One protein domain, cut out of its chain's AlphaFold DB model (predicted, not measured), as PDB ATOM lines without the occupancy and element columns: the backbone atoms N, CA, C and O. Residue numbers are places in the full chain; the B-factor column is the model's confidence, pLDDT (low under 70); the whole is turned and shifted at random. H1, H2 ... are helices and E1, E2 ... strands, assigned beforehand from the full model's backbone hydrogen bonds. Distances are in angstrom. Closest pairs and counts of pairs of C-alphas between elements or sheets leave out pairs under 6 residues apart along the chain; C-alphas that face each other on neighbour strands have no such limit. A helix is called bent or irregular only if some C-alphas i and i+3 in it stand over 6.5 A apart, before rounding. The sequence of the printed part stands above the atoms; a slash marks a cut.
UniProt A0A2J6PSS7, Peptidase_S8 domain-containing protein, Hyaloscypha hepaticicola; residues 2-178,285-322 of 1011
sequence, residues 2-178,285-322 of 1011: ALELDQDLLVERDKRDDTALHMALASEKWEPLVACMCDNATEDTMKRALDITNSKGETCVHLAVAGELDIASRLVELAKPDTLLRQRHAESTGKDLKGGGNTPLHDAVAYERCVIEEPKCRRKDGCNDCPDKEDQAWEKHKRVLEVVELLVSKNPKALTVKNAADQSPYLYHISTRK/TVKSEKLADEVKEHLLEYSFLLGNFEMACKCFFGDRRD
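AT A GLANCE: This is residues 2 to 178 and 285 to 322 of the 1011 residues of the protein "Peptidase_S8 domain-containing protein" of Hyaloscypha hepaticicola (UniProt A0A2J6PSS7). Two rows of helices are stacked next to each other, H2, H5, H8 and H12 in one row and H3, H6, H10 and H13 in the other, while H1, H4, H7, H11 and H14 follow one another along one side of the stack. The long helix H10 reaches out of the stack with its first half, where the small ladder of E1 and E2 runs beside it, and residues 122 to 128 stick out beyond. The printed part has 215 residues with fourteen named helices and two named strands, in the order H1 to H9, E1, H10 to H12, E2, H13, H14; the sheet, E1 - E2, is antiparallel and the class is mostly helix. The whole is compact, with a radius of gyration of the C-alphas of 18.7 A and spans of 56 by 55 by 38 A.

HOW THE PARTS SIT: E1, residues 116 to 120, and E2, residues 285 to 288, are antiparallel neighbours; N 118 and O 286, and N 286 and O 118, are within hydrogen-bond range, each at 2.8 A. The closest C-alphas of E1 and H10, residues 129 to 154, are those of Ile 116 and Ala 137, 5.8 A apart. With residues 141 to 152 alone H10 touches H13, residues 290 to 304, at a shallow tilt of 13 degrees, the same way, closest at the C-alphas of His 141 and Leu 291, 6.4 A. With residues 143 to 151 alone H10 touches H6, residues 72 to 78, closest at the C-alphas of Ser 73 and Val 147, 5.3 A. H6 forms a helical hairpin with H5, residues 60 to 66, and is near H3, residues 28 to 40. H3 forms another with H2, residues 20 to 25; H2 touches H5 at a shallow tilt of 9 degrees, the C-alphas of His 22 and Cys 60 being closest at 5.5 A. H5 touches H8, residues 104 to 108, closest at the C-alphas of His 62 and Pro 104, 4.8 A. H8 touches H12, residues 169 to 178, closest at the C-alphas of His 106 and Pro 169, 4.7 A. H9, residues 111 to 114, touches H12, closest at the C-alphas of Tyr 111 and His 173, 5.4 A. H1, residues 7 to 10, touches H4, residues 43 to 51, with the C-alphas of Leu 10 and Ala 49 closest at 6.0 A. H7, residues 81 to 85, and H11, residues 156 to 160, only just touch, with 3 pairs of C-alphas within 8 A, closest at Leu 85 and Ala 158, 5.6 A. H11 touches H14, residues 309 to 317, closest at the C-alphas of Thr 160 and Cys 315, 5.4 A. Every O i to N i+4 pair is within hydrogen-bond range in H2, H5, H6, H8, H10, H12 and H14, against 7 of 9 in H3, 4 of 5 in H4 and 10 of 11 in H13; H7 and H11 each have 0 of 1 but 2 of 2 O i to N i+3 pairs, and H1 and H9 are too short for an i+4 pair.

IN THESE COORDINATES: H1 begins at C-alpha 7, (160.129, 89.124, 236.875). H10 measures 37.8 A from C-alpha 129 at (187.502, 121.312, 220.895), H13 22.3 A, H3 19.7 A, H12 14.7 A and E1 12.5 A. H3 is irregular, C-alphas 29 and 32 being 7.7 A apart. H14 ends at C-alpha 317, (165.359, 95.040, 193.291).

THE WHOLE: The C-alphas of Ala 2 and Asp 322 are the two farthest apart, 61.9 A. Residues 179 to 284 are not printed, and C-alphas 178 and 285 are 22.4 A apart across this cut. The link from H7 to H8, residues 86 to 103, is long. The mean pLDDT of the printed part is 80.2; residues under 70 are 2 to 7, 90 to 99, 122 to 126, 178, 304 to 314 and 317 to 322.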
ATOM      1  N   ALA A   2     169.013  93.801 248.108       37.72
ATOM      2  CA  ALA A   2     168.802  93.438 246.712       37.72
ATOM      3  C   ALA A   2     167.304  93.631 246.457       37.72
ATOM      4  O   ALA A   2     166.496  93.007 247.144       37.72
ATOM      5  N   LEU A   3     166.935  94.580 245.594       46.69
ATOM      6  CA  LEU A   3     165.579  94.615 245.061       46.69
ATOM      7  C   LEU A   3     165.452  93.371 244.183       46.69
ATOM      8  O   LEU A   3     166.013  93.337 243.093       46.69
ATOM      9  N   GLU A   4     164.781  92.335 244.682       54.25
ATOM     10  CA  GLU A   4     164.309  91.254 243.823       54.25
ATOM     11  C   GLU A   4     163.293  91.875 242.866       54.25
ATOM     12  O   GLU A   4     162.210  92.299 243.272       54.25
ATOM     13  N   LEU A   5     163.701  92.035 241.607       60.78
ATOM     14  CA  LEU A   5     162.814  92.488 240.552       60.78
ATOM     15  C   LEU A   5     161.765  91.390 240.357       60.78
ATOM     16  O   LEU A   5     162.120  90.260 240.015       60.78
ATOM     17  N   ASP A   6     160.493  91.705 240.596       68.75
ATOM     18  CA  ASP A   6     159.412  90.793 240.237       68.75
ATOM     19  C   ASP A   6     159.448  90.611 238.714       68.75
ATOM     20  O   ASP A   6     159.248  91.557 237.949       68.75
ATOM     21  N   GLN A   7     159.821  89.408 238.276       67.38
ATOM     22  CA  GLN A   7     160.129  89.124 236.875       67.38
ATOM     23  C   GLN A   7     158.898  89.281 235.979       67.38
ATOM     24  O   GLN A   7     159.045  89.578 234.792       67.38
ATOM     25  N   ASP A   8     157.699  89.156 236.548       70.62
ATOM     26  CA  ASP A   8     156.454  89.328 235.811       70.62
ATOM     27  C   ASP A   8     156.199  90.806 235.448       70.62
ATOM     28  O   ASP A   8     155.608  91.083 234.406       70.62
ATOM     29  N   LEU A   9     156.760  91.774 236.188       79.12
ATOM     30  CA  LEU A   9     156.588  93.209 235.898       79.12
ATOM     31  C   LEU A   9     157.233  93.656 234.577       79.12
ATOM     32  O   LEU A   9     156.770  94.611 233.957       79.12
ATOM     33  N   LEU A  10     158.301  92.991 234.121       82.88
ATOM     34  CA  LEU A  10     158.961  93.351 232.856       82.88
ATOM     35  C   LEU A  10     158.147  92.955 231.619       82.88
ATOM     36  O   LEU A  10     158.385  93.487 230.532       82.88
ATOM     37  N   VAL A  11     157.201  92.027 231.777       85.81
ATOM     38  CA  VAL A  11     156.320  91.547 230.704       85.81
ATOM     39  C   VAL A  11     154.896  92.098 230.812       85.81
ATOM     40  O   VAL A  11     154.117  91.934 229.869       85.81
ATOM     41  N   GLU A  12     154.556  92.759 231.921       85.19
ATOM     42  CA  GLU A  12     153.291  93.472 232.075       85.19
ATOM     43  C   GLU A  12     153.190  94.657 231.112       85.19
ATOM     44  O   GLU A  12     154.175  95.314 230.765       85.19
ATOM     45  N   ARG A  13     151.958  94.910 230.669       86.00
ATOM     46  CA  ARG A  13     151.635  95.904 229.650       86.00
ATOM     47  C   ARG A  13     150.697  96.956 230.207       86.00
ATOM     48  O   ARG A  13     149.726  96.631 230.893       86.00
ATOM     49  N   ASP A  14     150.961  98.213 229.872       84.31
ATOM     50  CA  ASP A  14     150.032  99.306 230.126       84.31
ATOM     51  C   ASP A  14     148.882  99.320 229.091       84.31
ATOM     52  O   ASP A  14     148.745  98.446 228.235       84.31
ATOM     53  N   LYS A  15     148.013 100.336 229.156       79.75
ATOM     54  CA  LYS A  15     146.866 100.481 228.236       79.75
ATOM     55  C   LYS A  15     147.254 100.766 226.776       79.75
ATOM     56  O   LYS A  15     146.373 100.765 225.922       79.75
ATOM     57  N   ARG A  16     148.523 101.073 226.506       72.31
ATOM     58  CA  ARG A  16     149.107 101.313 225.178       72.31
ATOM     59  C   ARG A  16     149.984 100.143 224.729       72.31
ATOM     60  O   ARG A  16     150.697 100.274 223.733       72.31
ATOM     61  N   ASP A  17     149.903  99.023 225.448       83.19
ATOM     62  CA  ASP A  17     150.755  97.848 225.309       83.19
ATOM     63  C   ASP A  17     152.251  98.111 225.597       83.19
ATOM     64  O   ASP A  17     153.095  97.279 225.269       83.19
ATOM     65  N   ASP A  18     152.599  99.232 226.242       83.88
ATOM     66  CA  ASP A  18     153.981  99.526 226.630       83.88
ATOM     67  C   ASP A  18     154.365  98.716 227.877       83.88
ATOM     68  O   ASP A  18     153.618  98.649 228.857       83.88
ATOM     69  N   THR A  19     155.562  98.128 227.862       88.44
ATOM     70  CA  THR A  19     156.171  97.512 229.055       88.44
ATOM     71  C   THR A  19     157.039  98.520 229.808       88.44
ATOM     72  O   THR A  19     157.387  99.581 229.280       88.44
ATOM     73  N   ALA A  20     157.476  98.170 231.023       85.06
ATOM     74  CA  ALA A  20     158.422  98.987 231.788       85.06
ATOM     75  C   ALA A  20     159.696  99.337 230.987       85.06
ATOM     76  O   ALA A  20     160.189 100.464 231.067       85.06
ATOM     77  N   LEU A  21     160.184  98.404 230.157       86.94
ATOM     78  CA  LEU A  21     161.326  98.629 229.264       86.94
ATOM     79  C   LEU A  21     161.006  99.636 228.151       86.94
ATOM     80  O   LEU A  21     161.819 100.521 227.900       86.94
ATOM     81  N   HIS A  22     159.824  99.562 227.525       87.25
ATOM     82  CA  HIS A  22     159.409 100.537 226.503       87.25
ATOM     83  C   HIS A  22     159.370 101.960 227.074       87.25
ATOM     84  O   HIS A  22     159.866 102.897 226.451       87.25
ATOM     85  N   MET A  23     158.839 102.113 228.290       82.88
ATOM     86  CA  MET A  23     158.768 103.410 228.963       82.88
ATOM     87  C   MET A  23     160.148 103.959 229.335       82.88
ATOM     88  O   MET A  23     160.390 105.156 229.187       82.88
ATOM     89  N   ALA A  24     161.055 103.102 229.808       85.00
ATOM     90  CA  ALA A  24     162.413 103.512 230.151       85.00
ATOM     91  C   ALA A  24     163.215 103.921 228.901       85.00
ATOM     92  O   ALA A  24     163.910 104.932 228.922       85.00
ATOM     93  N   LEU A  25     163.046 103.208 227.783       85.44
ATOM     94  CA  LEU A  25     163.710 103.502 226.505       85.44
ATOM     95  C   LEU A  25     163.168 104.750 225.788       85.44
ATOM     96  O   LEU A  25     163.764 105.206 224.816       85.44
ATOM     97  N   ALA A  26     162.073 105.343 226.270       75.31
ATOM     98  CA  ALA A  26     161.555 106.604 225.743       75.31
ATOM     99  C   ALA A  26     162.428 107.824 226.101       75.31
ATOM    100  O   ALA A  26     162.191 108.920 225.592       75.31
ATOM    101  N   SER A  27     163.426 107.672 226.982       75.19
ATOM    102  CA  SER A  27     164.379 108.733 227.307       75.19
ATOM    103  C   SER A  27     165.761 108.174 227.646       75.19
ATOM    104  O   SER A  27     165.894 107.345 228.542       75.19
ATOM    105  N   GLU A  28     166.798 108.741 227.024       75.56
ATOM    106  CA  GLU A  28     168.222 108.462 227.293       75.56
ATOM    107  C   GLU A  28     168.588 108.515 228.789       75.56
ATOM    108  O   GLU A  28     169.444 107.780 229.270       75.56
ATOM    109  N   LYS A  29     167.890 109.344 229.578       79.62
ATOM    110  CA  LYS A  29     168.153 109.515 231.018       79.62
ATOM    111  C   LYS A  29     167.987 108.234 231.835       79.62
ATOM    112  O   LYS A  29     168.534 108.148 232.933       79.62
ATOM    113  N   TRP A  30     167.209 107.272 231.342       83.38
ATOM    114  CA  TRP A  30     166.909 106.031 232.053       83.38
ATOM    115  C   TRP A  30     167.714 104.834 231.543       83.38
ATOM    116  O   TRP A  30     167.465 103.721 231.995       83.38
ATOM    117  N   GLU A  31     168.713 105.021 230.677       82.69
ATOM    118  CA  GLU A  31     169.583 103.922 230.234       82.69
ATOM    119  C   GLU A  31     170.202 103.105 231.386       82.69
ATOM    120  O   GLU A  31     170.141 101.874 231.323       82.69
ATOM    121  N   PRO A  32     170.704 103.711 232.487       85.81
ATOM    122  CA  PRO A  32     171.211 102.936 233.622       85.81
ATOM    123  C   PRO A  32     170.136 102.062 234.283       85.81
ATOM    124  O   PRO A  32     170.433 100.985 234.801       85.81
ATOM    125  N   LEU A  33     168.876 102.509 234.257       85.81
ATOM    126  CA  LEU A  33     167.747 101.730 234.754       85.81
ATOM    127  C   LEU A  33     167.457 100.543 233.827       85.81
ATOM    128  O   LEU A  33     167.258  99.438 234.324       85.81
ATOM    129  N   VAL A  34     167.494 100.744 232.506       87.06
ATOM    130  CA  VAL A  34     167.343  99.655 231.525       87.06
ATOM    131  C   VAL A  34     168.468  98.629 231.686       87.06
ATOM    132  O   VAL A  34     168.194  97.433 231.730       87.06
ATOM    133  N   ALA A  35     169.718  99.073 231.853       86.88
ATOM    134  CA  ALA A  35     170.852  98.186 232.111       86.88
ATOM    135  C   ALA A  35     170.636  97.348 233.380       86.88
ATOM    136  O   ALA A  35     170.769  96.127 233.341       86.88
ATOM    137  N   CYS A  36     170.200  97.989 234.469       85.25
ATOM    138  CA  CYS A  36     169.877  97.314 235.721       85.25
ATOM    139  C   CYS A  36     168.736  96.291 235.559       85.25
ATOM    140  O   CYS A  36     168.824  95.184 236.090       85.25
ATOM    141  N   MET A  37     167.688  96.618 234.795       86.50
ATOM    142  CA  MET A  37     166.605  95.678 234.475       86.50
ATOM    143  C   MET A  37     167.128  94.463 233.697       86.50
ATOM    144  O   MET A  37     166.768  93.337 234.031       86.50
ATOM    145  N   CYS A  38     168.023  94.672 232.726       86.38
ATOM    146  CA  CYS A  38     168.673  93.596 231.974       86.38
ATOM    147  C   CYS A  38     169.589  92.719 232.849       86.38
ATOM    148  O   CYS A  38     169.644  91.515 232.629       86.38
ATOM    149  N   ASP A  39     170.299  93.303 233.822       86.12
ATOM    150  CA  ASP A  39     171.225  92.584 234.717       86.12
ATOM    151  C   ASP A  39     170.513  91.702 235.753       86.12
ATOM    152  O   ASP A  39     171.060  90.691 236.188       86.12
ATOM    153  N   ASN A  40     169.306  92.091 236.172       83.94
ATOM    154  CA  ASN A  40     168.583  91.432 237.266       83.94
ATOM    155  C   ASN A  40     167.441  90.519 236.792       83.94
ATOM    156  O   ASN A  40     166.860  89.789 237.596       83.94
ATOM    157  N   ALA A  41     167.106  90.545 235.504       83.75
ATOM    158  CA  ALA A  41     166.104  89.668 234.919       83.75
ATOM    159  C   ALA A  41     166.719  88.355 234.416       83.75
ATOM    160  O   ALA A  41     167.866  88.304 233.976       83.75
ATOM    161  N   THR A  42     165.940  87.273 234.444       85.12
ATOM    162  CA  THR A  42     166.357  86.013 233.815       85.12
ATOM    163  C   THR A  42     166.365  86.149 232.295       85.12
ATOM    164  O   THR A  42     165.598  86.915 231.709       85.12
ATOM    165  N   GLU A  43     167.212  85.356 231.641       84.31
ATOM    166  CA  GLU A  43     167.357  85.372 230.184       84.31
ATOM    167  C   GLU A  43     166.028  85.090 229.455       84.31
ATOM    168  O   GLU A  43     165.732  85.726 228.444       84.31
ATOM    169  N   ASP A  44     165.191  84.185 229.980       85.62
ATOM    170  CA  ASP A  44     163.879  83.874 229.394       85.62
ATOM    171  C   ASP A  44     162.894  85.046 229.519       85.62
ATOM    172  O   ASP A  44     162.258  85.437 228.536       85.62
ATOM    173  N   THR A  45     162.826  85.667 230.700       86.62
ATOM    174  CA  THR A  45     161.995  86.853 230.938       86.62
ATOM    175  C   THR A  45     162.420  88.010 230.040       86.62
ATOM    176  O   THR A  45     161.564  88.617 229.396       86.62
ATOM    177  N   MET A  46     163.723  88.270 229.900       89.31
ATOM    178  CA  MET A  46     164.226  89.310 228.994       89.31
ATOM    179  C   MET A  46     163.883  89.021 227.536       89.31
ATOM    180  O   MET A  46     163.376  89.894 226.832       89.31
ATOM    181  N   LYS A  47     164.084  87.784 227.077       88.88
ATOM    182  CA  LYS A  47     163.723  87.371 225.717       88.88
ATOM    183  C   LYS A  47     162.227  87.520 225.435       88.88
ATOM    184  O   LYS A  47     161.854  87.819 224.304       88.88
ATOM    185  N   ARG A  48     161.364  87.288 226.430       88.12
ATOM    186  CA  ARG A  48     159.916  87.528 226.329       88.12
ATOM    187  C   ARG A  48     159.600  89.019 226.309       88.12
ATOM    188  O   ARG A  48     158.834  89.442 225.452       88.12
ATOM    189  N   ALA A  49     160.198  89.798 227.205       88.50
ATOM    190  CA  ALA A  49     159.956  91.231 227.319       88.50
ATOM    191  C   ALA A  49     160.383  91.996 226.055       88.50
ATOM    192  O   ALA A  49     159.649  92.868 225.594       88.50
ATOM    193  N   LEU A  50     161.515  91.626 225.446       90.62
ATOM    194  CA  LEU A  50     162.009  92.237 224.206       90.62
ATOM    195  C   LEU A  50     161.174  91.876 222.966       90.62
ATOM    196  O   LEU A  50     161.178  92.647 222.009       90.62
ATOM    197  N   ASP A  51     160.463  90.740 222.968       90.81
ATOM    198  CA  ASP A  51     159.576  90.332 221.862       90.81
ATOM    199  C   ASP A  51     158.188  90.996 221.915       90.81
ATOM    200  O   ASP A  51     157.432  90.944 220.941       90.81
ATOM    201  N   ILE A  52     157.837  91.628 223.041       90.06
ATOM    202  CA  ILE A  52     156.589  92.381 223.170       90.06
ATOM    203  C   ILE A  52     156.663  93.623 222.285       90.06
ATOM    204  O   ILE A  52     157.681  94.309 222.223       90.06
ATOM    205  N   THR A  53     155.551  93.895 221.607       89.38
ATOM    206  CA  THR A  53     155.352  95.110 220.824       89.38
ATOM    207  C   THR A  53     154.326  95.997 221.507       89.38
ATOM    208  O   THR A  53     153.370  95.483 222.094       89.38
ATOM    209  N   ASN A  54     154.526  97.310 221.422       85.69
ATOM    210  CA  ASN A  54     153.528  98.288 221.839       85.69
ATOM    211  C   ASN A  54     152.387  98.414 220.811       85.69
ATOM    212  O   ASN A  54     152.394  97.772 219.759       85.69
ATOM    213  N   SER A  55     151.433  99.307 221.077       82.44
ATOM    214  CA  SER A  55     150.293  99.613 220.192       82.44
ATOM    215  C   SER A  55     150.659 100.053 218.765       82.44
ATOM    216  O   SER A  55     149.792 100.065 217.895       82.44
ATOM    217  N   LYS A  56     151.929 100.384 218.497       78.25
ATOM    218  CA  LYS A  56     152.460 100.756 217.175       78.25
ATOM    219  C   LYS A  56     153.262  99.631 216.513       78.25
ATOM    220  O   LYS A  56     153.828  99.827 215.438       78.25
ATOM    221  N   GLY A  57     153.311  98.447 217.121       84.69
ATOM    222  CA  GLY A  57     154.080  97.308 216.625       84.69
ATOM    223  C   GLY A  57     155.587  97.429 216.882       84.69
ATOM    224  O   GLY A  57     156.371  96.713 216.267       84.69
ATOM    225  N   GLU A  58     156.018  98.343 217.754       86.69
ATOM    226  CA  GLU A  58     157.434  98.589 218.040       86.69
ATOM    227  C   GLU A  58     157.896  97.732 219.209       86.69
ATOM    228  O   GLU A  58     157.228  97.669 220.236       86.69
ATOM    229  N   THR A  59     159.064  97.115 219.063       91.38
ATOM    230  CA  THR A  59     159.758  96.435 220.166       91.38
ATOM    231  C   THR A  59     160.713  97.394 220.877       91.38
ATOM    232  O   THR A  59     161.100  98.430 220.333       91.38
ATOM    233  N   CYS A  60     161.208  97.005 222.052       90.06
ATOM    234  CA  CYS A  60     162.274  97.732 222.750       90.06
ATOM    235  C   CYS A  60     163.525  97.950 221.871       90.06
ATOM    236  O   CYS A  60     164.166  98.994 221.957       90.06
ATOM    237  N   VAL A  61     163.838  97.010 220.969       91.56
ATOM    238  CA  VAL A  61     164.960  97.141 220.024       91.56
ATOM    239  C   VAL A  61     164.703  98.259 219.007       91.56
ATOM    240  O   VAL A  61     165.610  99.032 218.717       91.56
ATOM    241  N   HIS A  62     163.466  98.411 218.515       89.44
ATOM    242  CA  HIS A  62     163.108  99.528 217.633       89.44
ATOM    243  C   HIS A  62     163.332 100.880 218.316       89.44
ATOM    244  O   HIS A  62     163.854 101.798 217.690       89.44
ATOM    245  N   LEU A  63     162.935 101.007 219.586       86.56
ATOM    246  CA  LEU A  63     163.087 102.249 220.346       86.56
ATOM    247  C   LEU A  63     164.561 102.573 220.607       86.56
ATOM    248  O   LEU A  63     164.977 103.704 220.367       86.56
ATOM    249  N   ALA A  64     165.352 101.582 221.022       89.81
ATOM    250  CA  ALA A  64     166.771 101.776 221.308       89.81
ATOM    251  C   ALA A  64     167.579 102.169 220.064       89.81
ATOM    252  O   ALA A  64     168.378 103.099 220.115       89.81
ATOM    253  N   VAL A  65     167.327 101.506 218.929       89.56
ATOM    254  CA  VAL A  65     167.989 101.821 217.654       89.56
ATOM    255  C   VAL A  65     167.528 103.175 217.114       89.56
ATOM    256  O   VAL A  65     168.348 104.001 216.722       89.56
ATOM    257  N   ALA A  66     166.217 103.439 217.109       84.31
ATOM    258  CA  ALA A  66     165.684 104.694 216.585       84.31
ATOM    259  C   ALA A  66     166.088 105.914 217.428       84.31
ATOM    260  O   ALA A  66     166.196 107.008 216.865       84.31
ATOM    261  N   GLY A  67     166.297 105.713 218.735       82.44
ATOM    262  CA  GLY A  67     166.768 106.707 219.698       82.44
ATOM    263  C   GLY A  67     168.289 106.843 219.808       82.44
ATOM    264  O   GLY A  67     168.725 107.658 220.604       82.44
ATOM    265  N   GLU A  68     169.081 106.088 219.035       84.69
ATOM    266  CA  GLU A  68     170.557 106.123 219.066       84.69
ATOM    267  C   GLU A  68     171.163 105.868 220.466       84.69
ATOM    268  O   GLU A  68     172.197 106.438 220.813       84.69
ATOM    269  N   LEU A  69     170.522 104.993 221.251       87.69
ATOM    270  CA  LEU A  69     170.899 104.680 222.634       87.69
ATOM    271  C   LEU A  69     172.131 103.764 222.708       87.69
ATOM    272  O   LEU A  69     172.249 102.817 221.925       87.69
ATOM    273  N   ASP A  70     172.990 103.958 223.710       85.94
ATOM    274  CA  ASP A  70     174.222 103.162 223.868       85.94
ATOM    275  C   ASP A  70     173.926 101.700 224.234       85.94
ATOM    276  O   ASP A  70     174.669 100.783 223.888       85.94
ATOM    277  N   ILE A  71     172.779 101.448 224.870       89.38
ATOM    278  CA  ILE A  71     172.338 100.098 225.242       89.38
ATOM    279  C   ILE A  71     171.825  99.261 224.052       89.38
ATOM    280  O   ILE A  71     171.515  98.079 224.221       89.38
ATOM    281  N   ALA A  72     171.706  99.837 222.849       90.88
ATOM    282  CA  ALA A  72     171.081  99.179 221.701       90.88
ATOM    283  C   ALA A  72     171.757  97.849 221.318       90.88
ATOM    284  O   ALA A  72     171.048  96.855 221.144       90.88
ATOM    285  N   SER A  73     173.094  97.793 221.248       91.25
ATOM    286  CA  SER A  73     173.846  96.564 220.926       91.25
ATOM    287  C   SER A  73     173.532  95.441 221.920       91.25
ATOM    288  O   SER A  73     173.148  94.337 221.527       91.25
ATOM    289  N   ARG A  74     173.538  95.764 223.216       90.88
ATOM    290  CA  ARG A  74     173.191  94.838 224.301       90.88
ATOM    291  C   ARG A  74     171.759  94.304 224.194       90.88
ATOM    292  O   ARG A  74     171.515  93.120 224.426       90.88
ATOM    293  N   LEU A  75     170.788  95.147 223.836       91.94
ATOM    294  CA  LEU A  75     169.406  94.689 223.637       91.94
ATOM    295  C   LEU A  75     169.273  93.786 222.406       91.94
ATOM    296  O   LEU A  75     168.523  92.807 222.450       91.94
ATOM    297  N   VAL A  76     170.020  94.069 221.331       92.81
ATOM    298  CA  VAL A  76     170.088  93.191 220.155       92.81
ATOM    299  C   VAL A  76     170.650  91.827 220.545       92.81
ATOM    300  O   VAL A  76     170.063  90.820 220.151       92.81
ATOM    301  N   GLU A  77     171.698  91.755 221.370       91.44
ATOM    302  CA  GLU A  77     172.295  90.503 221.866       91.44
ATOM    303  C   GLU A  77     171.357  89.670 222.750       91.44
ATOM    304  O   GLU A  77     171.367  88.440 222.662       91.44
ATOM    305  N   LEU A  78     170.486  90.309 223.532       90.19
ATOM    306  CA  LEU A  78     169.529  89.616 224.405       90.19
ATOM    307  C   LEU A  78     168.233  89.195 223.687       90.19
ATOM    308  O   LEU A  78     167.584  88.233 224.100       90.19
ATOM    309  N   ALA A  79     167.850  89.869 222.596       91.81
ATOM    310  CA  ALA A  79     166.610  89.589 221.862       91.81
ATOM    311  C   ALA A  79     166.589  88.194 221.198       91.81
ATOM    312  O   ALA A  79     167.628  87.602 220.906       91.81
ATOM    313  N   LYS A  80     165.409  87.642 220.889       92.50
ATOM    314  CA  LYS A  80     165.324  86.436 220.041       92.50
ATOM    315  C   LYS A  80     165.585  86.817 218.572       92.50
ATOM    316  O   LYS A  80     165.223  87.924 218.181       92.50
ATOM    317  N   PRO A  81     166.137  85.925 217.726       90.69
ATOM    318  CA  PRO A  81     166.317  86.218 216.301       90.69
ATOM    319  C   PRO A  81     165.028  86.690 215.609       90.69
ATOM    320  O   PRO A  81     165.068  87.634 214.824       90.69
ATOM    321  N   ASP A  82     163.878  86.095 215.934       91.06
ATOM    322  CA  ASP A  82     162.582  86.464 215.341       91.06
ATOM    323  C   ASP A  82     162.079  87.845 215.790       91.06
ATOM    324  O   ASP A  82     161.384  88.526 215.036       91.06
ATOM    325  N   THR A  83     162.483  88.311 216.977       91.12
ATOM    326  CA  THR A  83     162.166  89.660 217.475       91.12
ATOM    327  C   THR A  83     162.741  90.743 216.560       91.12
ATOM    328  O   THR A  83     162.127  91.793 216.379       91.12
ATOM    329  N   LEU A  84     163.886  90.472 215.924       91.56
ATOM    330  CA  LEU A  84     164.542  91.389 214.985       91.56
ATOM    331  C   LEU A  84     163.822  91.478 213.627       91.56
ATOM    332  O   LEU A  84     164.127  92.359 212.827       91.56
ATOM    333  N   LEU A  85     162.865  90.581 213.362       91.31
ATOM    334  CA  LEU A  85     162.035  90.581 212.152       91.31
ATOM    335  C   LEU A  85     160.670  91.250 212.365       91.31
ATOM    336  O   LEU A  85     159.912  91.392 211.405       91.31
ATOM    337  N   ARG A  86     160.327  91.636 213.604       90.94
ATOM    338  CA  ARG A  86     159.065  92.324 213.916       90.94
ATOM    339  C   ARG A  86     158.999  93.650 213.159       90.94
ATOM    340  O   ARG A  86     160.004  94.344 213.046       90.94
ATOM    341  N   GLN A  87     157.812  93.983 212.662       90.12
ATOM    342  CA  GLN A  87     157.564  95.190 211.879       90.12
ATOM    343  C   GLN A  87     156.593  96.108 212.614       90.12
ATOM    344  O   GLN A  87     155.591  95.629 213.156       90.12
ATOM    345  N   ARG A  88     156.847  97.420 212.562       87.06
ATOM    346  CA  ARG A  88     155.879  98.430 213.015       87.06
ATOM    347  C   ARG A  88     154.562  98.288 212.249       87.06
ATOM    348  O   ARG A  88     154.556  97.936 211.066       87.06
ATOM    349  N   HIS A  89     153.445  98.600 212.893       83.81
ATOM    350  CA  HIS A  89     152.148  98.603 212.227       83.81
ATOM    351  C   HIS A  89     152.109  99.659 211.114       83.81
ATOM    352  O   HIS A  89     152.565 100.789 211.279       83.81
ATOM    353  N   ALA A  90     151.564  99.279 209.959       67.38
ATOM    354  CA  ALA A  90     151.238 100.210 208.890       67.38
ATOM    355  C   ALA A  90     149.867 100.825 209.213       67.38
ATOM    356  O   ALA A  90     148.840 100.195 208.967       67.38
ATOM    357  N   GLU A  91     149.817 101.997 209.849       60.44
ATOM    358  CA  GLU A  91     148.527 102.621 210.168       60.44
ATOM    359  C   GLU A  91     147.782 103.079 208.904       60.44
ATOM    360  O   GLU A  91     148.347 103.654 207.976       60.44
ATOM    361  N   SER A  92     146.470 102.836 208.893       41.84
ATOM    362  CA  SER A  92     145.538 103.052 207.782       41.84
ATOM    363  C   SER A  92     144.995 104.486 207.667       41.84
ATOM    364  O   SER A  92     144.029 104.722 206.940       41.84
ATOM    365  N   THR A  93     145.552 105.460 208.390       41.19
ATOM    366  CA  THR A  93     145.004 106.823 208.472       41.19
ATOM    367  C   THR A  93     145.876 107.855 207.766       41.19
ATOM    368  O   THR A  93     146.556 108.636 208.415       41.19
ATOM    369  N   GLY A  94     145.805 107.882 206.432       40.09
ATOM    370  CA  GLY A  94     145.785 109.090 205.581       40.09
ATOM    371  C   GLY A  94     146.848 110.193 205.725       40.09
ATOM    372  O   GLY A  94     146.692 111.237 205.097       40.09
ATOM    373  N   LYS A  95     147.902 110.014 206.518       39.81
ATOM    374  CA  LYS A  95     149.084 110.877 206.565       39.81
ATOM    375  C   LYS A  95     150.302 109.975 206.677       39.81
ATOM    376  O   LYS A  95     150.438 109.258 207.662       39.81
ATOM    377  N   ASP A  96     151.133 110.000 205.646       41.62
ATOM    378  CA  ASP A  96     152.322 109.168 205.482       41.62
ATOM    379  C   ASP A  96     153.267 109.283 206.687       41.62
ATOM    380  O   ASP A  96     154.113 110.176 206.764       41.62
ATOM    381  N   LEU A  97     153.149 108.374 207.655       49.88
ATOM    382  CA  LEU A  97     154.208 108.171 208.636       49.88
ATOM    383  C   LEU A  97     155.373 107.489 207.906       49.88
ATOM    384  O   LEU A  97     155.324 106.290 207.620       49.88
ATOM    385  N   LYS A  98     156.425 108.265 207.601       58.28
ATOM    386  CA  LYS A  98     157.720 107.759 207.116       58.28
ATOM    387  C   LYS A  98     158.231 106.693 208.113       58.28
ATOM    388  O   LYS A  98     158.708 107.046 209.189       58.28
ATOM    389  N   GLY A  99     158.092 105.402 207.778       62.81
ATOM    390  CA  GLY A  99     158.587 104.268 208.583       62.81
ATOM    391  C   GLY A  99     157.589 103.144 208.922       62.81
ATOM    392  O   GLY A  99     157.933 102.240 209.686       62.81
ATOM    393  N   GLY A 100     156.362 103.159 208.387       77.25
ATOM    394  CA  GLY A 100     155.424 102.034 208.534       77.25
ATOM    395  C   GLY A 100     156.001 100.715 207.993       77.25
ATOM    396  O   GLY A 100     156.586 100.681 206.912       77.25
ATOM    397  N   GLY A 101     155.857  99.618 208.741       84.31
ATOM    398  CA  GLY A 101     156.428  98.316 208.375       84.31
ATOM    399  C   GLY A 101     157.948  98.188 208.561       84.31
ATOM    400  O   GLY A 101     158.504  97.145 208.223       84.31
ATOM    401  N   ASN A 102     158.645  99.200 209.087       90.25
ATOM    402  CA  ASN A 102     160.079  99.090 209.361       90.25
ATOM    403  C   ASN A 102     160.365  98.009 210.416       90.25
ATOM    404  O   ASN A 102     159.622  97.871 211.387       90.25
ATOM    405  N   THR A 103     161.464  97.280 210.212       92.62
ATOM    406  CA  THR A 103     162.130  96.451 211.235       92.62
ATOM    407  C   THR A 103     163.210  97.274 211.950       92.62
ATOM    408  O   THR A 103     163.585  98.334 211.435       92.62
ATOM    409  N   PRO A 104     163.823  96.789 213.052       93.06
ATOM    410  CA  PRO A 104     164.938  97.498 213.683       93.06
ATOM    411  C   PRO A 104     166.109  97.745 212.722       93.06
ATOM    412  O   PRO A 104     166.773  98.771 212.814       93.06
ATOM    413  N   LEU A 105     166.326  96.844 211.753       93.44
ATOM    414  CA  LEU A 105     167.358  97.018 210.731       93.44
ATOM    415  C   LEU A 105     167.043  98.171 209.770       93.44
ATOM    416  O   LEU A 105     167.963  98.890 209.406       93.44
ATOM    417  N   HIS A 106     165.776  98.399 209.398       91.94
ATOM    418  CA  HIS A 106     165.404  99.577 208.597       91.94
ATOM    419  C   HIS A 106     165.699 100.877 209.351       91.94
ATOM    420  O   HIS A 106     166.175 101.842 208.756       91.94
ATOM    421  N   ASP A 107     165.444 100.897 210.659       88.31
ATOM    422  CA  ASP A 107     165.683 102.079 211.484       88.31
ATOM    423  C   ASP A 107     167.184 102.338 211.676       88.31
ATOM    424  O   ASP A 107     167.608 103.486 211.558       88.31
ATOM    425  N   ALA A 108     167.992 101.289 211.877       90.50
ATOM    426  CA  ALA A 108     169.451 101.392 212.005       90.50
ATOM    427  C   ALA A 108     170.117 101.988 210.754       90.50
ATOM    428  O   ALA A 108     171.082 102.740 210.861       90.50
ATOM    429  N   VAL A 109     169.588 101.664 209.569       91.62
ATOM    430  CA  VAL A 109     170.184 102.031 208.272       91.62
ATOM    431  C   VAL A 109     169.543 103.264 207.640       91.62
ATOM    432  O   VAL A 109     169.818 103.582 206.485       91.62
ATOM    433  N   ALA A 110     168.667 103.969 208.357       88.94
ATOM    434  CA  ALA A 110     168.099 105.221 207.874       88.94
ATOM    435  C   ALA A 110     169.226 106.227 207.579       88.94
ATOM    436  O   ALA A 110     170.045 106.499 208.458       88.94
ATOM    437  N   TYR A 111     169.252 106.813 206.373       86.06
ATOM    438  CA  TYR A 111     170.370 107.653 205.916       86.06
ATOM    439  C   TYR A 111     170.761 108.748 206.923       86.06
ATOM    440  O   TYR A 111     171.940 108.924 207.205       86.06
ATOM    441  N   GLU A 112     169.787 109.426 207.537       83.19
ATOM    442  CA  GLU A 112     170.030 110.488 208.526       83.19
ATOM    443  C   GLU A 112     170.838 110.026 209.752       83.19
ATOM    444  O   GLU A 112     171.612 110.809 210.305       83.19
ATOM    445  N   ARG A 113     170.699 108.757 210.161       85.88
ATOM    446  CA  ARG A 113     171.442 108.171 211.291       85.88
ATOM    447  C   ARG A 113     172.860 107.770 210.898       85.88
ATOM    448  O   ARG A 113     173.762 107.824 211.728       85.88
ATOM    449  N   CYS A 114     173.078 107.469 209.620       87.44
ATOM    450  CA  CYS A 114     174.387 107.146 209.060       87.44
ATOM    451  C   CYS A 114     175.204 108.389 208.649       87.44
ATOM    452  O   CYS A 114     176.256 108.247 208.033       87.44
ATOM    453  N   VAL A 115     174.753 109.608 208.974       87.88
ATOM    454  CA  VAL A 115     175.521 110.847 208.762       87.88
ATOM    455  C   VAL A 115     176.200 111.269 210.067       87.88
ATOM    456  O   VAL A 115     175.551 111.405 211.111       87.88
ATOM    457  N   ILE A 116     177.512 111.506 209.995       86.88
ATOM    458  CA  ILE A 116     178.334 111.993 211.114       86.88
ATOM    459  C   ILE A 116     178.754 113.447 210.890       86.88
ATOM    460  O   ILE A 116     178.854 113.914 209.753       86.88
ATOM    461  N   GLU A 117     178.991 114.173 211.979       85.19
ATOM    462  CA  GLU A 117     179.477 115.551 211.950       85.19
ATOM    463  C   GLU A 117     180.977 115.586 212.270       85.19
ATOM    464  O   GLU A 117     181.376 115.392 213.411       85.19
ATOM    465  N   GLU A 118     181.818 115.828 211.262       81.25
ATOM    466  CA  GLU A 118     183.275 115.924 211.421       81.25
ATOM    467  C   GLU A 118     183.694 117.381 211.710       81.25
ATOM    468  O   GLU A 118     183.131 118.313 211.119       81.25
ATOM    469  N   PRO A 119     184.691 117.638 212.577       79.75
ATOM    470  CA  PRO A 119     185.139 118.997 212.851       79.75
ATOM    471  C   PRO A 119     185.875 119.617 211.657       79.75
ATOM    472  O   PRO A 119     186.743 119.019 211.017       79.75
ATOM    473  N   LYS A 120     185.565 120.882 211.372       77.88
ATOM    474  CA  LYS A 120     186.224 121.707 210.357       77.88
ATOM    475  C   LYS A 120     186.828 122.940 211.018       77.88
ATOM    476  O   LYS A 120     186.201 123.993 211.109       77.88
ATOM    477  N   CYS A 121     188.087 122.813 211.429       76.19
ATOM    478  CA  CYS A 121     188.833 123.880 212.088       76.19
ATOM    479  C   CYS A 121     190.030 124.358 211.255       76.19
ATOM    480  O   CYS A 121     190.693 123.577 210.571       76.19
ATOM    481  N   ARG A 122     190.324 125.664 211.326       64.94
ATOM    482  CA  ARG A 122     191.515 126.271 210.697       64.94
ATOM    483  C   ARG A 122     192.793 126.110 211.534       64.94
ATOM    484  O   ARG A 122     193.874 126.316 210.996       64.94
ATOM    485  N   ARG A 123     192.680 125.740 212.817       64.75
ATOM    486  CA  ARG A 123     193.788 125.486 213.758       64.75
ATOM    487  C   ARG A 123     193.862 123.992 214.104       64.75
ATOM    488  O   ARG A 123     193.641 123.625 215.252       64.75
ATOM    489  N   LYS A 124     194.091 123.125 213.106       56.03
ATOM    490  CA  LYS A 124     194.175 121.667 213.335       56.03
ATOM    491  C   LYS A 124     195.204 121.309 214.418       56.03
ATOM    492  O   LYS A 124     194.929 120.456 215.249       56.03
ATOM    493  N   ASP A 125     196.315 122.042 214.476       53.09
ATOM    494  CA  ASP A 125     197.322 121.892 215.525       53.09
ATOM    495  C   ASP A 125     197.032 122.855 216.692       53.09
ATOM    496  O   ASP A 125     197.252 124.064 216.587       53.09
ATOM    497  N   GLY A 126     196.518 122.317 217.805       61.41
ATOM    498  CA  GLY A 126     196.328 123.047 219.069       61.41
ATOM    499  C   GLY A 126     194.911 123.554 219.369       61.41
ATOM    500  O   GLY A 126     194.754 124.399 220.250       61.41
ATOM    501  N   CYS A 127     193.879 123.082 218.660       74.56
ATOM    502  CA  CYS A 127     192.485 123.329 219.043       74.56
ATOM    503  C   CYS A 127     192.042 122.344 220.136       74.56
ATOM    504  O   CYS A 127     192.163 121.138 219.949       74.56
ATOM    505  N   ASN A 128     191.494 122.856 221.242       73.50
ATOM    506  CA  ASN A 128     191.027 122.024 222.355       73.50
ATOM    507  C   ASN A 128     189.692 121.312 222.059       73.50
ATOM    508  O   ASN A 128     189.465 120.247 222.611       73.50
ATOM    509  N   ASP A 129     188.849 121.850 221.166       74.12
ATOM    510  CA  ASP A 129     187.502 121.312 220.895       74.12
ATOM    511  C   ASP A 129     187.440 120.344 219.697       74.12
ATOM    512  O   ASP A 129     186.417 119.699 219.476       74.12
ATOM    513  N   CYS A 130     188.483 120.278 218.854       80.38
ATOM    514  CA  CYS A 130     188.501 119.340 217.719       80.38
ATOM    515  C   CYS A 130     188.606 117.876 218.163       80.38
ATOM    516  O   CYS A 130     187.808 117.096 217.652       80.38
ATOM    517  N   PRO A 131     189.505 117.501 219.101       81.12
ATOM    518  CA  PRO A 131     189.619 116.117 219.558       81.12
ATOM    519  C   PRO A 131     188.293 115.562 220.088       81.12
ATOM    520  O   PRO A 131     187.837 114.536 219.603       81.12
ATOM    521  N   ASP A 132     187.598 116.304 220.957       79.38
ATOM    522  CA  ASP A 132     186.307 115.871 221.516       79.38
ATOM    523  C   ASP A 132     185.236 115.644 220.432       79.38
ATOM    524  O   ASP A 132     184.406 114.739 220.540       79.38
ATOM    525  N   LYS A 133     185.236 116.454 219.364       81.38
ATOM    526  CA  LYS A 133     184.311 116.298 218.228       81.38
ATOM    527  C   LYS A 133     184.703 115.145 217.303       81.38
ATOM    528  O   LYS A 133     183.816 114.495 216.754       81.38
ATOM    529  N   GLU A 134     185.998 114.889 217.118       83.75
ATOM    530  CA  GLU A 134     186.488 113.707 216.392       83.75
ATOM    531  C   GLU A 134     186.123 112.424 217.148       83.75
ATOM    532  O   GLU A 134     185.592 111.498 216.535       83.75
ATOM    533  N   ASP A 135     186.295 112.410 218.472       84.06
ATOM    534  CA  ASP A 135     185.939 111.284 219.337       84.06
ATOM    535  C   ASP A 135     184.426 111.005 219.311       84.06
ATOM    536  O   ASP A 135     184.007 109.857 219.169       84.06
ATOM    537  N   GLN A 136     183.580 112.042 219.357       83.31
ATOM    538  CA  GLN A 136     182.123 111.887 219.217       83.31
ATOM    539  C   GLN A 136     181.717 111.321 217.848       83.31
ATOM    540  O   GLN A 136     180.828 110.467 217.765       83.31
ATOM    541  N   ALA A 137     182.355 111.781 216.765       83.88
ATOM    542  CA  ALA A 137     182.096 111.270 215.421       83.88
ATOM    543  C   ALA A 137     182.536 109.805 215.279       83.88
ATOM    544  O   ALA A 137     181.812 109.005 214.679       83.88
ATOM    545  N   TRP A 138     183.685 109.451 215.859       86.50
ATOM    546  CA  TRP A 138     184.205 108.087 215.904       86.50
ATOM    547  C   TRP A 138     183.300 107.146 216.708       86.50
ATOM    548  O   TRP A 138     182.960 106.070 216.220       86.50
ATOM    549  N   GLU A 139     182.846 107.548 217.898       85.00
ATOM    550  CA  GLU A 139     182.008 106.677 218.731       85.00
ATOM    551  C   GLU A 139     180.635 106.443 218.087       85.00
ATOM    552  O   GLU A 139     180.151 105.311 218.053       85.00
ATOM    553  N   LYS A 140     180.046 107.474 217.456       87.62
ATOM    554  CA  LYS A 140     178.833 107.302 216.642       87.62
ATOM    555  C   LYS A 140     179.073 106.342 215.474       87.62
ATOM    556  O   LYS A 140     178.245 105.465 215.235       87.62
ATOM    557  N   HIS A 141     180.184 106.508 214.754       88.56
ATOM    558  CA  HIS A 141     180.555 105.646 213.633       88.56
ATOM    559  C   HIS A 141     180.635 104.179 214.072       88.56
ATOM    560  O   HIS A 141     179.962 103.321 213.499       88.56
ATOM    561  N   LYS A 142     181.388 103.910 215.140       88.69
ATOM    562  CA  LYS A 142     181.553 102.576 215.719       88.69
ATOM    563  C   LYS A 142     180.215 101.973 216.160       88.69
ATOM    564  O   LYS A 142     179.906 100.844 215.786       88.69
ATOM    565  N   ARG A 143     179.393 102.735 216.888       87.62
ATOM    566  CA  ARG A 143     178.098 102.279 217.417       87.62
ATOM    567  C   ARG A 143     177.111 101.893 216.314       87.62
ATOM    568  O   ARG A 143     176.432 100.875 216.426       87.62
ATOM    569  N   VAL A 144     177.014 102.691 215.247       89.31
ATOM    570  CA  VAL A 144     176.099 102.405 214.127       89.31
ATOM    571  C   VAL A 144     176.506 101.122 213.403       89.31
ATOM    572  O   VAL A 144     175.645 100.275 213.160       89.31
ATOM    573  N   LEU A 145     177.797 100.949 213.099       89.94
ATOM    574  CA  LEU A 145     178.286  99.736 212.436       89.94
ATOM    575  C   LEU A 145     178.089  98.491 213.306       89.94
ATOM    576  O   LEU A 145     177.566  97.495 212.811       89.94
ATOM    577  N   GLU A 146     178.402  98.574 214.601       91.06
ATOM    578  CA  GLU A 146     178.217  97.474 215.556       91.06
ATOM    579  C   GLU A 146     176.752  97.012 215.616       91.06
ATOM    580  O   GLU A 146     176.462  95.819 215.524       91.06
ATOM    581  N   VAL A 147     175.799  97.946 215.702       91.88
ATOM    582  CA  VAL A 147     174.366  97.612 215.721       91.88
ATOM    583  C   VAL A 147     173.919  96.975 214.403       91.88
ATOM    584  O   VAL A 147     173.177  95.991 214.428       91.88
ATOM    585  N   VAL A 148     174.352  97.501 213.251       91.88
ATOM    586  CA  VAL A 148     174.008  96.937 211.933       91.88
ATOM    587  C   VAL A 148     174.572  95.520 211.787       91.88
ATOM    588  O   VAL A 148     173.837  94.610 211.400       91.88
ATOM    589  N   GLU A 149     175.837  95.308 212.148       90.19
ATOM    590  CA  GLU A 149     176.495  94.001 212.109       90.19
ATOM    591  C   GLU A 149     175.822  92.991 213.050       90.19
ATOM    592  O   GLU A 149     175.523  91.866 212.637       90.19
ATOM    593  N   LEU A 150     175.495  93.381 214.286       90.31
ATOM    594  CA  LEU A 150     174.795  92.517 215.243       90.31
ATOM    595  C   LEU A 150     173.385  92.144 214.770       90.31
ATOM    596  O   LEU A 150     172.985  90.983 214.867       90.31
ATOM    597  N   LEU A 151     172.622  93.101 214.231       91.44
ATOM    598  CA  LEU A 151     171.273  92.843 213.715       91.44
ATOM    599  C   LEU A 151     171.297  91.835 212.562       91.44
ATOM    600  O   LEU A 151     170.473  90.917 212.515       91.44
ATOM    601  N   VAL A 152     172.249  91.998 211.642       88.38
ATOM    602  CA  VAL A 152     172.368  91.155 210.452       88.38
ATOM    603  C   VAL A 152     172.945  89.780 210.784       88.38
ATOM    604  O   VAL A 152     172.371  88.776 210.366       88.38
ATOM    605  N   SER A 153     174.026  89.704 211.563       87.88
ATOM    606  CA  SER A 153     174.647  88.432 211.962       87.88
ATOM    607  C   SER A 153     173.692  87.551 212.770       87.88
ATOM    608  O   SER A 153     173.657  86.332 212.590       87.88
ATOM    609  N   LYS A 154     172.857  88.164 213.616       89.19
ATOM    610  CA  LYS A 154     171.902  87.444 214.458       89.19
ATOM    611  C   LYS A 154     170.675  86.947 213.701       89.19
ATOM    612  O   LYS A 154     170.160  85.874 214.026       89.19
ATOM    613  N   ASN A 155     170.192  87.692 212.704       89.25
ATOM    614  CA  ASN A 155     169.163  87.195 211.794       89.25
ATOM    615  C   ASN A 155     169.281  87.799 210.383       89.25
ATOM    616  O   ASN A 155     168.616  88.797 210.078       89.25
ATOM    617  N   PRO A 156     170.021  87.142 209.469       86.25
ATOM    618  CA  PRO A 156     170.244  87.656 208.118       86.25
ATOM    619  C   PRO A 156     168.954  87.891 207.327       86.25
ATOM    620  O   PRO A 156     168.905  88.764 206.461       86.25
ATOM    621  N   LYS A 157     167.868  87.164 207.643       86.38
ATOM    622  CA  LYS A 157     166.567  87.315 206.966       86.38
ATOM    623  C   LYS A 157     166.016  88.737 207.061       86.38
ATOM    624  O   LYS A 157     165.242  89.118 206.183       86.38
ATOM    625  N   ALA A 158     166.431  89.525 208.057       87.75
ATOM    626  CA  ALA A 158     166.042  90.927 208.208       87.75
ATOM    627  C   ALA A 158     166.334  91.764 206.949       87.75
ATOM    628  O   ALA A 158     165.559  92.665 206.636       87.75
ATOM    629  N   LEU A 159     167.379  91.421 206.183       85.31
ATOM    630  CA  LEU A 159     167.740  92.069 204.912       85.31
ATOM    631  C   LEU A 159     166.684  91.896 203.810       85.31
ATOM    632  O   LEU A 159     166.617  92.704 202.887       85.31
ATOM    633  N   THR A 160     165.865  90.847 203.899       83.69
ATOM    634  CA  THR A 160     164.818  90.533 202.912       83.69
ATOM    635  C   THR A 160     163.430  91.009 203.330       83.69
ATOM    636  O   THR A 160     162.514  91.004 202.506       83.69
ATOM    637  N   VAL A 161     163.249  91.398 204.598       87.25
ATOM    638  CA  VAL A 161     161.963  91.900 205.097       87.25
ATOM    639  C   VAL A 161     161.703  93.260 204.473       87.25
ATOM    640  O   VAL A 161     162.611  94.080 204.382       87.25
ATOM    641  N   LYS A 162     160.465  93.504 204.049       86.81
ATOM    642  CA  LYS A 162     160.094  94.741 203.372       86.81
ATOM    643  C   LYS A 162     159.164  95.584 204.210       86.81
ATOM    644  O   LYS A 162     158.196  95.052 204.749       86.81
ATOM    645  N   ASN A 163     159.425  96.882 204.269       86.38
ATOM    646  CA  ASN A 163     158.531  97.829 204.919       86.38
ATOM    647  C   ASN A 163     157.211  98.021 204.142       86.38
ATOM    648  O   ASN A 163     156.990  97.426 203.086       86.38
ATOM    649  N   ALA A 164     156.315  98.871 204.652       84.69
ATOM    650  CA  ALA A 164     155.015  99.122 204.023       84.69
ATOM    651  C   ALA A 164     155.120  99.772 202.628       84.69
ATOM    652  O   ALA A 164     154.173  99.696 201.849       84.69
ATOM    653  N   ALA A 165     156.268 100.374 202.299       78.50
ATOM    654  CA  ALA A 165     156.573 100.926 200.979       78.50
ATOM    655  C   ALA A 165     157.195  99.888 200.015       78.50
ATOM    656  O   ALA A 165     157.683 100.263 198.949       78.50
ATOM    657  N   ASP A 166     157.179  98.595 200.371       79.69
ATOM    658  CA  ASP A 166     157.786  97.487 199.616       79.69
ATOM    659  C   ASP A 166     159.316  97.630 199.454       79.69
ATOM    660  O   ASP A 166     159.909  97.152 198.486       79.69
ATOM    661  N   GLN A 167     159.979  98.290 200.410       83.44
ATOM    662  CA  GLN A 167     161.426  98.511 200.400       83.44
ATOM    663  C   GLN A 167     162.121  97.571 201.382       83.44
ATOM    664  O   GLN A 167     161.696  97.451 202.526       83.44
ATOM    665  N   SER A 168     163.210  96.942 200.941       87.06
ATOM    666  CA  SER A 168     164.185  96.283 201.820       87.06
ATOM    667  C   SER A 168     165.003  97.322 202.609       87.06
ATOM    668  O   SER A 168     165.028  98.490 202.208       87.06
ATOM    669  N   PRO A 169     165.772  96.934 203.647       89.31
ATOM    670  CA  PRO A 169     166.663  97.854 204.357       89.31
ATOM    671  C   PRO A 169     167.664  98.569 203.434       89.31
ATOM    672  O   PRO A 169     167.909  99.763 203.591       89.31
ATOM    673  N   TYR A 170     168.182  97.871 202.415       86.25
ATOM    674  CA  TYR A 170     169.065  98.464 201.406       86.25
ATOM    675  C   TYR A 170     168.339  99.527 200.569       86.25
ATOM    676  O   TYR A 170     168.799 100.664 200.459       86.25
ATOM    677  N   LEU A 171     167.174  99.189 200.004       81.25
ATOM    678  CA  LEU A 171     166.386 100.134 199.205       81.25
ATOM    679  C   LEU A 171     165.903 101.323 200.040       81.25
ATOM    680  O   LEU A 171     165.872 102.452 199.549       81.25
ATOM    681  N   TYR A 172     165.580 101.082 201.309       85.44
ATOM    682  CA  TYR A 172     165.220 102.110 202.270       85.44
ATOM    683  C   TYR A 172     166.380 103.091 202.499       85.44
ATOM    684  O   TYR A 172     166.190 104.297 202.327       85.44
ATOM    685  N   HIS A 173     167.600 102.602 202.752       87.19
ATOM    686  CA  HIS A 173     168.802 103.437 202.882       87.19
ATOM    687  C   HIS A 173     169.044 104.313 201.636       87.19
ATOM    688  O   HIS A 173     169.245 105.521 201.741       87.19
ATOM    689  N   ILE A 174     168.934 103.735 200.433       81.94
ATOM    690  CA  ILE A 174     169.107 104.481 199.175       81.94
ATOM    691  C   ILE A 174     167.994 105.517 198.963       81.94
ATOM    692  O   ILE A 174     168.265 106.630 198.510       81.94
ATOM    693  N   SER A 175     166.741 105.172 199.264       79.75
ATOM    694  CA  SER A 175     165.605 106.082 199.073       79.75
ATOM    695  C   SER A 175     165.652 107.279 200.024       79.75
ATOM    696  O   SER A 175     165.448 108.409 199.587       79.75
ATOM    697  N   THR A 176     166.027 107.054 201.286       80.19
ATOM    698  CA  THR A 176     166.167 108.112 202.300       80.19
ATOM    699  C   THR A 176     167.359 109.044 202.041       80.19
ATOM    700  O   THR A 176     167.397 110.141 202.588       80.19
ATOM    701  N   ARG A 177     168.291 108.660 201.153       81.00
ATOM    702  CA  ARG A 177     169.388 109.507 200.651       81.00
ATOM    703  C   ARG A 177     168.979 110.441 199.499       81.00
ATOM    704  O   ARG A 177     169.589 111.492 199.334       81.00
ATOM    705  N   LYS A 178     167.996 110.061 198.667       63.38
ATOM    706  CA  LYS A 178     167.704 110.713 197.368       63.38
ATOM    707  C   LYS A 178     166.730 111.900 197.399       63.38
ATOM    708  O   LYS A 178     166.632 112.573 196.379       63.38
ATOM    709  N   THR A 285     181.427 122.248 212.568       78.00
ATOM    710  CA  THR A 285     181.285 120.867 212.061       78.00
ATOM    711  C   THR A 285     180.798 120.841 210.607       78.00
ATOM    712  O   THR A 285     180.185 121.793 210.117       78.00
ATOM    713  N   VAL A 286     181.102 119.763 209.882       84.88
ATOM    714  CA  VAL A 286     180.578 119.466 208.542       84.88
ATOM    715  C   VAL A 286     180.000 118.061 208.496       84.88
ATOM    716  O   VAL A 286     180.546 117.135 209.086       84.88
ATOM    717  N   LYS A 287     178.901 117.889 207.759       85.50
ATOM    718  CA  LYS A 287     178.303 116.570 207.537       85.50
ATOM    719  C   LYS A 287     179.199 115.733 206.627       85.50
ATOM    720  O   LYS A 287     179.598 116.203 205.563       85.50
ATOM    721  N   SER A 288     179.481 114.508 207.049       84.31
ATOM    722  CA  SER A 288     180.269 113.513 206.325       84.31
ATOM    723  C   SER A 288     179.390 112.304 206.010       84.31
ATOM    724  O   SER A 288     178.710 111.774 206.888       84.31
ATOM    725  N   GLU A 289     179.393 111.885 204.743       86.44
ATOM    726  CA  GLU A 289     178.613 110.739 204.245       86.44
ATOM    727  C   GLU A 289     179.382 109.413 204.302       86.44
ATOM    728  O   GLU A 289     178.829 108.381 203.939       86.44
ATOM    729  N   LYS A 290     180.633 109.415 204.787       85.19
ATOM    730  CA  LYS A 290     181.501 108.223 204.788       85.19
ATOM    731  C   LYS A 290     180.837 107.014 205.453       85.19
ATOM    732  O   LYS A 290     180.840 105.934 204.879       85.19
ATOM    733  N   LEU A 291     180.216 107.217 206.619       87.12
ATOM    734  CA  LEU A 291     179.501 106.159 207.339       87.12
ATOM    735  C   LEU A 291     178.282 105.644 206.552       87.12
ATOM    736  O   LEU A 291     178.003 104.451 206.565       87.12
ATOM    737  N   ALA A 292     177.556 106.513 205.843       86.31
ATOM    738  CA  ALA A 292     176.429 106.097 205.010       86.31
ATOM    739  C   ALA A 292     176.888 105.242 203.820       86.31
ATOM    740  O   ALA A 292     176.263 104.227 203.519       86.31
ATOM    741  N   ASP A 293     177.996 105.614 203.176       82.69
ATOM    742  CA  ASP A 293     178.589 104.816 202.102       82.69
ATOM    743  C   ASP A 293     179.089 103.454 202.623       82.69
ATOM    744  O   ASP A 293     178.822 102.425 202.004       82.69
ATOM    745  N   GLU A 294     179.698 103.416 203.808       85.75
ATOM    746  CA  GLU A 294     180.166 102.179 204.442       85.75
ATOM    747  C   GLU A 294     179.016 101.251 204.867       85.75
ATOM    748  O   GLU A 294     179.066 100.045 204.622       85.75
ATOM    749  N   VAL A 295     177.926 101.795 205.424       85.25
ATOM    750  CA  VAL A 295     176.708 101.023 205.739       85.25
ATOM    751  C   VAL A 295     176.074 100.457 204.465       85.25
ATOM    752  O   VAL A 295     175.651  99.298 204.453       85.25
ATOM    753  N   LYS A 296     176.030 101.232 203.371       84.00
ATOM    754  CA  LYS A 296     175.561 100.750 202.061       84.00
ATOM    755  C   LYS A 296     176.386  99.549 201.590       84.00
ATOM    756  O   LYS A 296     175.799  98.575 201.114       84.00
ATOM    757  N   GLU A 297     177.711  99.610 201.714       79.81
ATOM    758  CA  GLU A 297     178.608  98.508 201.348       79.81
ATOM    759  C   GLU A 297     178.393  97.275 202.237       79.81
ATOM    760  O   GLU A 297     178.217  96.178 201.710       79.81
ATOM    761  N   HIS A 298     178.276  97.442 203.557       80.38
ATOM    762  CA  HIS A 298     178.015  96.332 204.482       80.38
ATOM    763  C   HIS A 298     176.683  95.627 204.194       80.38
ATOM    764  O   HIS A 298     176.628  94.400 204.116       80.38
ATOM    765  N   LEU A 299     175.598  96.380 203.975       80.38
ATOM    766  CA  LEU A 299     174.296  95.801 203.611       80.38
ATOM    767  C   LEU A 299     174.362  95.016 202.302       80.38
ATOM    768  O   LEU A 299     173.678  94.000 202.145       80.38
ATOM    769  N   LEU A 300     175.178  95.495 201.368       73.44
ATOM    770  CA  LEU A 300     175.406  94.829 200.104       73.44
ATOM    771  C   LEU A 300     176.154  93.509 200.315       73.44
ATOM    772  O   LEU A 300     175.670  92.484 199.840       73.44
ATOM    773  N   GLU A 301     177.267  93.502 201.050       74.12
ATOM    774  CA  GLU A 301     178.031  92.279 201.339       74.12
ATOM    775  C   GLU A 301     177.182  91.243 202.083       74.12
ATOM    776  O   GLU A 301     177.088  90.080 201.680       74.12
ATOM    777  N   TYR A 302     176.457  91.675 203.114       74.50
ATOM    778  CA  TYR A 302     175.642  90.771 203.911       74.50
ATOM    779  C   TYR A 302     174.465  90.153 203.153       74.50
ATOM    780  O   TYR A 302     174.027  89.050 203.490       74.50
ATOM    781  N   SER A 303     173.961  90.803 202.101       70.31
ATOM    782  CA  SER A 303     172.909  90.219 201.260       70.31
ATOM    783  C   SER A 303     173.346  88.912 200.579       70.31
ATOM    784  O   SER A 303     172.505  88.053 200.310       70.31
ATOM    785  N   PHE A 304     174.653  88.704 200.374       66.50
ATOM    786  CA  PHE A 304     175.195  87.467 199.808       66.50
ATOM    787  C   PHE A 304     175.354  86.346 200.844       66.50
ATOM    788  O   PHE A 304     175.323  85.172 200.468       66.50
ATOM    789  N   LEU A 305     175.412  86.665 202.145       60.25
ATOM    790  CA  LEU A 305     175.414  85.657 203.218       60.25
ATOM    791  C   LEU A 305     174.098  84.864 203.297       60.25
ATOM    792  O   LEU A 305     174.063  83.779 203.874       60.25
ATOM    793  N   LEU A 306     173.016  85.359 202.684       62.88
ATOM    794  CA  LEU A 306     171.725  84.663 202.585       62.88
ATOM    795  C   LEU A 306     171.784  83.375 201.741       62.88
ATOM    796  O   LEU A 306     170.877  82.544 201.825       62.88
ATOM    797  N   GLY A 307     172.845  83.188 200.948       53.69
ATOM    798  CA  GLY A 307     173.211  81.900 200.359       53.69
ATOM    799  C   GLY A 307     172.618  81.566 198.984       53.69
ATOM    800  O   GLY A 307     172.933  80.500 198.457       53.69
ATOM    801  N   ASN A 308     171.796  82.425 198.366       58.59
ATOM    802  CA  ASN A 308     171.398  82.261 196.959       58.59
ATOM    803  C   ASN A 308     171.188  83.601 196.223       58.59
ATOM    804  O   ASN A 308     170.859  84.624 196.828       58.59
ATOM    805  N   PHE A 309     171.395  83.570 194.903       64.31
ATOM    806  CA  PHE A 309     171.309  84.719 193.995       64.31
ATOM    807  C   PHE A 309     169.928  85.387 194.031       64.31
ATOM    808  O   PHE A 309     169.820  86.613 194.017       64.31
ATOM    809  N   GLU A 310     168.865  84.589 194.129       66.19
ATOM    810  CA  GLU A 310     167.488  85.071 194.128       66.19
ATOM    811  C   GLU A 310     167.160  85.910 195.372       66.19
ATOM    812  O   GLU A 310     166.450  86.909 195.267       66.19
ATOM    813  N   MET A 311     167.673  85.539 196.549       64.69
ATOM    814  CA  MET A 311     167.469  86.293 197.791       64.69
ATOM    815  C   MET A 311     168.239  87.614 197.776       64.69
ATOM    816  O   MET A 311     167.676  88.632 198.170       64.69
ATOM    817  N   ALA A 312     169.468  87.632 197.250       68.38
ATOM    818  CA  ALA A 312     170.221  88.871 197.061       68.38
ATOM    819  C   ALA A 312     169.499  89.814 196.076       68.38
ATOM    820  O   ALA A 312     169.301  90.993 196.369       68.38
ATOM    821  N   CYS A 313     168.989  89.289 194.955       68.56
ATOM    822  CA  CYS A 313     168.200  90.077 194.002       68.56
ATOM    823  C   CYS A 313     166.941  90.680 194.636       68.56
ATOM    824  O   CYS A 313     166.625  91.841 194.382       68.56
ATOM    825  N   LYS A 314     166.246  89.939 195.506       68.69
ATOM    826  CA  LYS A 314     165.097  90.475 196.254       68.69
ATOM    827  C   LYS A 314     165.482  91.646 197.159       68.69
ATOM    828  O   LYS A 314     164.714  92.603 197.244       68.69
ATOM    829  N   CYS A 315     166.655  91.602 197.794       71.12
ATOM    830  CA  CYS A 315     167.168  92.715 198.598       71.12
ATOM    831  C   CYS A 315     167.421  93.968 197.746       71.12
ATOM    832  O   CYS A 315     167.104  95.070 198.189       71.12
ATOM    833  N   PHE A 316     167.967  93.820 196.537       70.12
ATOM    834  CA  PHE A 316     168.364  94.955 195.693       70.12
ATOM    835  C   PHE A 316     167.250  95.520 194.810       70.12
ATOM    836  O   PHE A 316     167.244  96.719 194.551       70.12
ATOM    837  N   PHE A 317     166.334  94.676 194.329       69.19
ATOM    838  CA  PHE A 317     165.359  95.040 193.291       69.19
ATOM    839  C   PHE A 317     163.892  94.856 193.727       69.19
ATOM    840  O   PHE A 317     162.983  95.312 193.032       69.19
ATOM    841  N   GLY A 318     163.636  94.234 194.884       64.62
ATOM    842  CA  GLY A 318     162.284  93.942 195.375       64.62
ATOM    843  C   GLY A 318     161.623  92.735 194.689       64.62
ATOM    844  O   GLY A 318     162.290  91.916 194.065       64.62
ATOM    845  N   ASP A 319     160.290  92.609 194.812       58.62
ATOM    846  CA  ASP A 319     159.511  91.510 194.184       58.62
ATOM    847  C   ASP A 319     158.893  91.929 192.838       58.62
ATOM    848  O   ASP A 319     158.096  91.179 192.266       58.62
ATOM    849  N   ARG A 320     159.233  93.122 192.322       51.41
ATOM    850  CA  ARG A 320     158.691  93.663 191.068       51.41
ATOM    851  C   ARG A 320     159.186  92.855 189.867       51.41
ATOM    852  O   ARG A 320     160.095  93.248 189.149       51.41
ATOM    853  N   ARG A 321     158.530  91.726 189.631       49.81
ATOM    854  CA  ARG A 321     158.421  91.082 188.325       49.81
ATOM    855  C   ARG A 321     157.202  91.690 187.640       49.81
ATOM    856  O   ARG A 321     156.135  91.115 187.792       49.81
ATOM    857  N   ASP A 322     157.294  92.846 186.976       41.12
ATOM    858  CA  ASP A 322     156.179  93.257 186.106       41.12
ATOM    859  C   ASP A 322     156.465  94.395 185.098       41.12
ATOM    860  O   ASP A 322     156.946  95.475 185.435       41.12
TER     861      ASP A 322